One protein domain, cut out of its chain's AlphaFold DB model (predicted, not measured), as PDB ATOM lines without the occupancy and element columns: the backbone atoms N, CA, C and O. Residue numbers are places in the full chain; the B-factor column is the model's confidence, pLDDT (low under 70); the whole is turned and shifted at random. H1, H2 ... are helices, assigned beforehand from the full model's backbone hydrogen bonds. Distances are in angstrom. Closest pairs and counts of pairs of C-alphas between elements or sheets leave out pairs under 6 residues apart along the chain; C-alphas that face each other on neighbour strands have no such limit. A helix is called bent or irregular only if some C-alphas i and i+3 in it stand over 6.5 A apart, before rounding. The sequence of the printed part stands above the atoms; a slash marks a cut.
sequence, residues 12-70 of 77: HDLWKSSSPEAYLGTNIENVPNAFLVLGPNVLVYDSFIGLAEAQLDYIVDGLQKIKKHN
ATOM      1  N   HIS A  12     365.480 285.838 284.296       93.25
ATOM      2  CA  HIS A  12     364.630 287.008 284.552       93.25
ATOM      3  C   HIS A  12     365.254 287.978 285.554       93.25
ATOM      4  O   HIS A  12     365.052 289.180 285.447       93.25
ATOM      5  N   ASP A  13     365.966 287.463 286.555       94.19
ATOM      6  CA  ASP A  13     366.578 288.300 287.580       94.19
ATOM      7  C   ASP A  13     367.929 288.859 287.097       94.19
ATOM      8  O   ASP A  13     368.187 290.041 287.311       94.19
ATOM      9  N   LEU A  14     368.713 288.082 286.338       91.75
ATOM     10  CA  LEU A  14     369.946 288.554 285.687       91.75
ATOM     11  C   LEU A  14     369.684 289.714 284.713       91.75
ATOM     12  O   LEU A  14     370.333 290.757 284.794       91.75
ATOM     13  N   TRP A  15     368.676 289.579 283.849       91.88
ATOM     14  CA  TRP A  15     368.315 290.595 282.853       91.88
ATOM     15  C   TRP A  15     367.573 291.814 283.423       91.88
ATOM     16  O   TRP A  15     367.207 292.719 282.679       91.88
ATOM     17  N   LYS A  16     367.316 291.871 284.735       92.25
ATOM     18  CA  LYS A  16     366.942 293.143 285.384       92.25
ATOM     19  C   LYS A  16     368.164 294.011 285.647       92.25
ATOM     20  O   LYS A  16     368.060 295.231 285.601       92.25
ATOM     21  N   SER A  17     369.284 293.377 285.990       87.12
ATOM     22  CA  SER A  17     370.552 294.044 286.295       87.12
ATOM     23  C   SER A  17     371.436 294.267 285.067       87.12
ATOM     24  O   SER A  17     372.353 295.080 285.132       87.12
ATOM     25  N   SER A  18     371.168 293.572 283.960       87.12
ATOM     26  CA  SER A  18     371.881 293.697 282.685       87.12
ATOM     27  C   SER A  18     370.910 293.678 281.504       87.12
ATOM     28  O   SER A  18     369.739 293.352 281.660       87.12
ATOM     29  N   SER A  19     371.397 293.966 280.298       88.62
ATOM     30  CA  SER A  19     370.629 293.693 279.080       88.62
ATOM     31  C   SER A  19     370.634 292.189 278.764       88.62
ATOM     32  O   SER A  19     371.626 291.515 279.053       88.62
ATOM     33  N   PRO A  20     369.557 291.638 278.173       92.25
ATOM     34  CA  PRO A  20     369.573 290.292 277.618       92.25
ATOM     35  C   PRO A  20     370.624 290.151 276.523       92.25
ATOM     36  O   PRO A  20     370.678 290.983 275.616       92.25
ATOM     37  N   GLU A  21     371.407 289.074 276.591       92.19
ATOM     38  CA  GLU A  21     372.453 288.788 275.615       92.19
ATOM     39  C   GLU A  21     372.410 287.345 275.106       92.19
ATOM     40  O   GLU A  21     372.175 286.406 275.873       92.19
ATOM     41  N   ALA A  22     372.612 287.170 273.797       94.25
ATOM     42  CA  ALA A  22     372.725 285.859 273.168       94.25
ATOM     43  C   ALA A  22     373.681 285.877 271.965       94.25
ATOM     44  O   ALA A  22     373.584 286.720 271.069       94.25
ATOM     45  N   TYR A  23     374.571 284.887 271.901       93.56
ATOM     46  CA  TYR A  23     375.452 284.668 270.758       93.56
ATOM     47  C   TYR A  23     374.626 284.308 269.520       93.56
ATOM     48  O   TYR A  23     373.808 283.386 269.562       93.56
ATOM     49  N   LEU A  24     374.814 285.069 268.435       92.75
ATOM     50  CA  LEU A  24     374.005 285.002 267.206       92.75
ATOM     51  C   LEU A  24     372.484 285.090 267.466       92.75
ATOM     52  O   LEU A  24     371.677 284.600 266.673       92.75
ATOM     53  N   GLY A  25     372.083 285.673 268.600       93.31
ATOM     54  CA  GLY A  25     370.692 285.722 269.038       93.31
ATOM     55  C   GLY A  25     370.067 284.375 269.377       93.31
ATOM     56  O   GLY A  25     368.840 284.275 269.395       93.31
ATOM     57  N   THR A  26     370.874 283.335 269.608       95.25
ATOM     58  CA  THR A  26     370.388 281.975 269.870       95.25
ATOM     59  C   THR A  26     370.908 281.414 271.191       95.25
ATOM     60  O   THR A  26     370.114 281.047 272.052       95.25
ATOM     61  N   ASN A  27     372.219 281.344 271.408       95.31
ATOM     62  CA  ASN A  27     372.777 280.714 272.606       95.31
ATOM     63  C   ASN A  27     373.024 281.733 273.720       95.31
ATOM     64  O   ASN A  27     373.674 282.751 273.503       95.31
ATOM     65  N   ILE A  28     372.555 281.421 274.927       94.38
ATOM     66  CA  ILE A  28     372.746 282.258 276.115       94.38
ATOM     67  C   ILE A  28     373.960 281.743 276.892       94.38
ATOM     68  O   ILE A  28     374.114 280.534 277.099       94.38
ATOM     69  N   GLU A  29     374.813 282.657 277.344       92.94
ATOM     70  CA  GLU A  29     375.957 282.323 278.190       92.94
ATOM     71  C   GLU A  29     375.506 281.610 279.478       92.94
ATOM     72  O   GLU A  29     374.487 281.959 280.076       92.94
ATOM     73  N   ASN A  30     376.263 280.604 279.925       94.44
ATOM     74  CA  ASN A  30     375.961 279.802 281.118       94.44
ATOM     75  C   ASN A  30     374.624 279.021 281.055       94.44
ATOM     76  O   ASN A  30     374.220 278.414 282.042       94.44
ATOM     77  N   VAL A  31     373.935 278.961 279.907       95.94
ATOM     78  CA  VAL A  31     372.714 278.150 279.722       95.94
ATOM     79  C   VAL A  31     372.992 277.030 278.714       95.94
ATOM     80  O   VAL A  31     372.624 277.126 277.541       95.94
ATOM     81  N   PRO A  32     373.703 275.967 279.128       95.62
ATOM     82  CA  PRO A  32     374.142 274.933 278.207       95.62
ATOM     83  C   PRO A  32     372.967 274.199 277.562       95.62
ATOM     84  O   PRO A  32     371.919 274.011 278.180       95.62
ATOM     85  N   ASN A  33     373.176 273.725 276.333       94.88
ATOM     86  CA  ASN A  33     372.195 272.970 275.545       94.88
ATOM     87  C   ASN A  33     370.865 273.716 275.295       94.88
ATOM     88  O   ASN A  33     369.884 273.090 274.896       94.88
ATOM     89  N   ALA A  34     370.821 275.033 275.513       94.88
ATOM     90  CA  ALA A  34     369.657 275.866 275.249       94.88
ATOM     91  C   ALA A  34     369.873 276.756 274.020       94.88
ATOM     92  O   ALA A  34     370.955 277.308 273.798       94.88
ATOM     93  N   PHE A  35     368.796 276.918 273.252       95.62
ATOM     94  CA  PHE A  35     368.721 277.802 272.098       95.62
ATOM     95  C   PHE A  35     367.457 278.658 272.211       95.62
ATOM     96  O   PHE A  35     366.378 278.150 272.518       95.62
ATOM     97  N   LEU A  36     367.597 279.952 271.955       94.31
ATOM     98  CA  LEU A  36     366.515 280.883 271.678       94.31
ATOM     99  C   LEU A  36     366.312 280.987 270.165       94.31
ATOM    100  O   LEU A  36     367.258 280.865 269.390       94.31
ATOM    101  N   VAL A  37     365.076 281.254 269.765       93.50
ATOM    102  CA  VAL A  37     364.724 281.657 268.401       93.50
ATOM    103  C   VAL A  37     364.252 283.099 268.484       93.50
ATOM    104  O   VAL A  37     363.466 283.429 269.373       93.50
ATOM    105  N   LEU A  38     364.754 283.946 267.589       92.44
ATOM    106  CA  LEU A  38     364.555 285.397 267.599       92.44
ATOM    107  C   LEU A  38     364.930 286.020 268.956       92.44
ATOM    108  O   LEU A  38     364.182 286.813 269.527       92.44
ATOM    109  N   GLY A  39     366.079 285.605 269.497       92.19
ATOM    110  CA  GLY A  39     366.621 286.126 270.747       92.19
ATOM    111  C   GLY A  39     367.173 287.556 270.634       92.19
ATOM    112  O   GLY A  39     367.070 288.203 269.590       92.19
ATOM    113  N   PRO A  40     367.756 288.074 271.727       91.50
ATOM    114  CA  PRO A  40     368.292 289.432 271.776       91.50
ATOM    115  C   PRO A  40     369.524 289.614 270.871       91.50
ATOM    116  O   PRO A  40     370.066 288.656 270.330       91.50
ATOM    117  N   ASN A  41     369.967 290.864 270.709       88.38
ATOM    118  CA  ASN A  41     371.132 291.262 269.895       88.38
ATOM    119  C   ASN A  41     371.047 290.916 268.403       88.38
ATOM    120  O   ASN A  41     372.063 290.953 267.709       88.38
ATOM    121  N   VAL A  42     369.851 290.628 267.890       85.12
ATOM    122  CA  VAL A  42     369.633 290.475 266.454       85.12
ATOM    123  C   VAL A  42     368.991 291.733 265.899       85.12
ATOM    124  O   VAL A  42     367.954 292.186 266.380       85.12
ATOM    125  N   LEU A  43     369.622 292.301 264.877       81.31
ATOM    126  CA  LEU A  43     369.062 293.392 264.095       81.31
ATOM    127  C   LEU A  43     368.363 292.806 262.875       81.31
ATOM    128  O   LEU A  43     368.954 292.053 262.102       81.31
ATOM    129  N   VAL A  44     367.097 293.164 262.710       80.38
ATOM    130  CA  VAL A  44     366.287 292.729 261.579       80.38
ATOM    131  C   VAL A  44     366.336 293.819 260.520       80.38
ATOM    132  O   VAL A  44     365.640 294.825 260.623       80.38
ATOM    133  N   TYR A  45     367.213 293.639 259.534       70.56
ATOM    134  CA  TYR A  45     367.300 294.527 258.370       70.56
ATOM    135  C   TYR A  45     366.430 294.052 257.195       70.56
ATOM    136  O   TYR A  45     366.095 294.853 256.328       70.56
ATOM    137  N   ASP A  46     366.060 292.770 257.189       75.75
ATOM    138  CA  ASP A  46     365.256 292.107 256.156       75.75
ATOM    139  C   ASP A  46     364.080 291.340 256.809       75.75
ATOM    140  O   ASP A  46     363.644 291.673 257.908       75.75
ATOM    141  N   SER A  47     363.538 290.309 256.164       87.75
ATOM    142  CA  SER A  47     362.429 289.498 256.666       87.75
ATOM    143  C   SER A  47     362.739 288.771 257.982       87.75
ATOM    144  O   SER A  47     363.690 287.994 258.083       87.75
ATOM    145  N   PHE A  48     361.839 288.914 258.963       88.69
ATOM    146  CA  PHE A  48     361.817 288.090 260.181       88.69
ATOM    147  C   PHE A  48     361.759 286.584 259.882       88.69
ATOM    148  O   PHE A  48     362.299 285.795 260.654       88.69
ATOM    149  N   ILE A  49     361.118 286.183 258.776       91.69
ATOM    150  CA  ILE A  49     361.035 284.774 258.368       91.69
ATOM    151  C   ILE A  49     362.410 284.284 257.921       91.69
ATOM    152  O   ILE A  49     362.870 283.267 258.424       91.69
ATOM    153  N   GLY A  50     363.100 285.043 257.063       92.38
ATOM    154  CA  GLY A  50     364.440 284.675 256.600       92.38
ATOM    155  C   GLY A  50     365.451 284.606 257.748       92.38
ATOM    156  O   GLY A  50     366.273 283.694 257.809       92.38
ATOM    157  N   LEU A  51     365.344 285.517 258.722       91.50
ATOM    158  CA  LEU A  51     366.142 285.433 259.945       91.50
ATOM    159  C   LEU A  51     365.818 284.172 260.763       91.50
ATOM    160  O   LEU A  51     366.734 283.509 261.250       91.50
ATOM    161  N   ALA A  52     364.535 283.841 260.929       93.44
ATOM    162  CA  ALA A  52     364.124 282.643 261.656       93.44
ATOM    163  C   ALA A  52     364.613 281.360 260.964       93.44
ATOM    164  O   ALA A  52     365.074 280.451 261.650       93.44
ATOM    165  N   GLU A  53     364.571 281.302 259.632       95.00
ATOM    166  CA  GLU A  53     365.116 280.195 258.834       95.00
ATOM    167  C   GLU A  53     366.626 280.047 259.051       95.00
ATOM    168  O   GLU A  53     367.085 278.970 259.424       95.00
ATOM    169  N   ALA A  54     367.391 281.139 258.957       93.75
ATOM    170  CA  ALA A  54     368.835 281.112 259.204       93.75
ATOM    171  C   ALA A  54     369.189 280.672 260.640       93.75
ATOM    172  O   ALA A  54     370.149 279.927 260.856       93.75
ATOM    173  N   GLN A  55     368.413 281.107 261.639       95.19
ATOM    174  CA  GLN A  55     368.600 280.657 263.021       95.19
ATOM    175  C   GLN A  55     368.225 279.184 263.207       95.19
ATOM    176  O   GLN A  55     368.920 278.474 263.933       95.19
ATOM    177  N   LEU A  56     367.164 278.704 262.554       96.75
ATOM    178  CA  LEU A  56     366.788 277.291 262.575       96.75
ATOM    179  C   LEU A  56     367.882 276.417 261.959       96.75
ATOM    180  O   LEU A  56     368.240 275.410 262.568       96.75
ATOM    181  N   ASP A  57     368.463 276.825 260.833       97.44
ATOM    182  CA  ASP A  57     369.582 276.116 260.203       97.44
ATOM    183  C   ASP A  57     370.781 275.999 261.154       97.44
ATOM    184  O   ASP A  57     371.321 274.906 261.348       97.44
ATOM    185  N   TYR A  58     371.151 277.096 261.823       95.44
ATOM    186  CA  TYR A  58     372.213 277.102 262.835       95.44
ATOM    187  C   TYR A  58     371.913 276.150 264.008       95.44
ATOM    188  O   TYR A  58     372.773 275.364 264.418       95.44
ATOM    189  N   ILE A  59     370.689 276.187 264.545       96.75
ATOM    190  CA  ILE A  59     370.280 275.336 265.671       96.75
ATOM    191  C   ILE A  59     370.305 273.858 265.261       96.75
ATOM    192  O   ILE A  59     370.841 273.022 265.992       96.75
ATOM    193  N   VAL A  60     369.755 273.524 264.092       97.94
ATOM    194  CA  VAL A  60     369.699 272.145 263.590       97.94
ATOM    195  C   VAL A  60     371.101 271.599 263.325       97.94
ATOM    196  O   VAL A  60     371.387 270.476 263.745       97.94
ATOM    197  N   ASP A  61     371.996 272.376 262.710       97.12
ATOM    198  CA  ASP A  61     373.401 271.988 262.523       97.12
ATOM    199  C   ASP A  61     374.096 271.712 263.870       97.12
ATOM    200  O   ASP A  61     374.740 270.670 264.050       97.12
ATOM    201  N   GLY A  62     373.890 272.580 264.866       95.69
ATOM    202  CA  GLY A  62     374.393 272.380 266.227       95.69
ATOM    203  C   GLY A  62     373.893 271.077 266.860       95.69
ATOM    204  O   GLY A  62     374.685 270.293 267.392       95.69
ATOM    205  N   LEU A  63     372.591 270.792 266.755       97.25
ATOM    206  CA  LEU A  63     371.982 269.559 267.268       97.25
ATOM    207  C   LEU A  63     372.504 268.305 266.550       97.25
ATOM    208  O   LEU A  63     372.763 267.283 267.193       97.25
ATOM    209  N   GLN A  64     372.701 268.368 265.232       98.06
ATOM    210  CA  GLN A  64     373.283 267.267 264.463       98.06
ATOM    211  C   GLN A  64     374.724 266.982 264.895       98.06
ATOM    212  O   GLN A  64     375.084 265.815 265.073       98.06
ATOM    213  N   LYS A  65     375.533 268.021 265.132       97.19
ATOM    214  CA  LYS A  65     376.899 267.884 265.663       97.19
ATOM    215  C   LYS A  65     376.901 267.291 267.067       97.19
ATOM    216  O   LYS A  65     377.662 266.357 267.316       97.19
ATOM    217  N   ILE A  66     376.014 267.757 267.949       97.44
ATOM    218  CA  ILE A  66     375.838 267.194 269.296       97.44
ATOM    219  C   ILE A  66     375.576 265.689 269.215       97.44
ATOM    220  O   ILE A  66     376.282 264.904 269.852       97.44
ATOM    221  N   LYS A  67     374.613 265.281 268.379       97.69
ATOM    222  CA  LYS A  67     374.248 263.874 268.188       97.69
ATOM    223  C   LYS A  67     375.392 263.054 267.587       97.69
ATOM    224  O   LYS A  67     375.679 261.967 268.071       97.69
ATOM    225  N   LYS A  68     376.045 263.561 266.539       98.38
ATOM    226  CA  LYS A  68     377.120 262.859 265.819       98.38
ATOM    227  C   LYS A  68     378.351 262.619 266.692       98.38
ATOM    228  O   LYS A  68     378.994 261.583 266.564       98.38
ATOM    229  N   HIS A  69     378.680 263.576 267.555       97.94
ATOM    230  CA  HIS A  69     379.894 263.549 268.368       97.94
ATOM    231  C   HIS A  69     379.646 263.149 269.830       97.94
ATOM    232  O   HIS A  69     380.587 263.171 270.617       97.94
ATOM    233  N   ASN A  70     378.415 262.771 270.198       96.94
ATOM    234  CA  ASN A  70     378.021 262.458 271.578       96.94
ATOM    235  C   ASN A  70     378.406 263.570 272.575       96.94
ATOM    236  O   ASN A  70     378.935 263.308 273.657       96.94
TER     237      ASN A  70
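Overview. This is residues 12 to 70 of the 77 residues of a protein of Acinetobacter ursingii (UniProt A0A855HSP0). One long helix, H2, runs along one side of a looping, unnamed stretch, residues 18 to 47, while a short helix, H1, sits at the far end of that stretch, with residues 13 to 18 sticking out. The outline is flat, spanning 38 by 30 by 12 A. The printed part has 59 residues, with two named helices, H1 then H2, and no named strand. The class is all helix, though under half of the residues, 28 of 59, are in named elements. The whole is only just loose, close to compact, with a radius of gyration of the C-alphas of 12.9 A.

Arrangement. Begin at H1, residues 12 to 17. Residues 13 to 18, of which 13 to 17 belong to H1, stand free: no C-alpha 8 or more residues away along the chain is within 10 A of theirs. A long link of 30 residues leads to H2, residues 48 to 69. H1 and H2 are apart, with no C-alpha of the one within 8 A of the other. In H2 every O i to N i+4 pair is within hydrogen-bond range; in H1, 0 of 2 such pairs are, but 2 of 3 O i to N i+3 pairs are.

Along the chain. Find C-alpha 12 at (364.630, 287.008, 284.552); from there H1 runs 9.4 A to C-alpha 17 at (370.552, 294.044, 286.295). H2 begins at C-alpha 48, (361.817, 288.090, 260.181), and runs 31.6 A to C-alpha 69 at (379.894, 263.549, 268.368). Neither helix is bent.

Size, cuts and confidence. Look at Ser 17 and Lys 68 for the two C-alphas farthest apart, 37.9 A. The printed part has no cut. Mean pLDDT of the printed part is 92.7, and no printed residue is under 70.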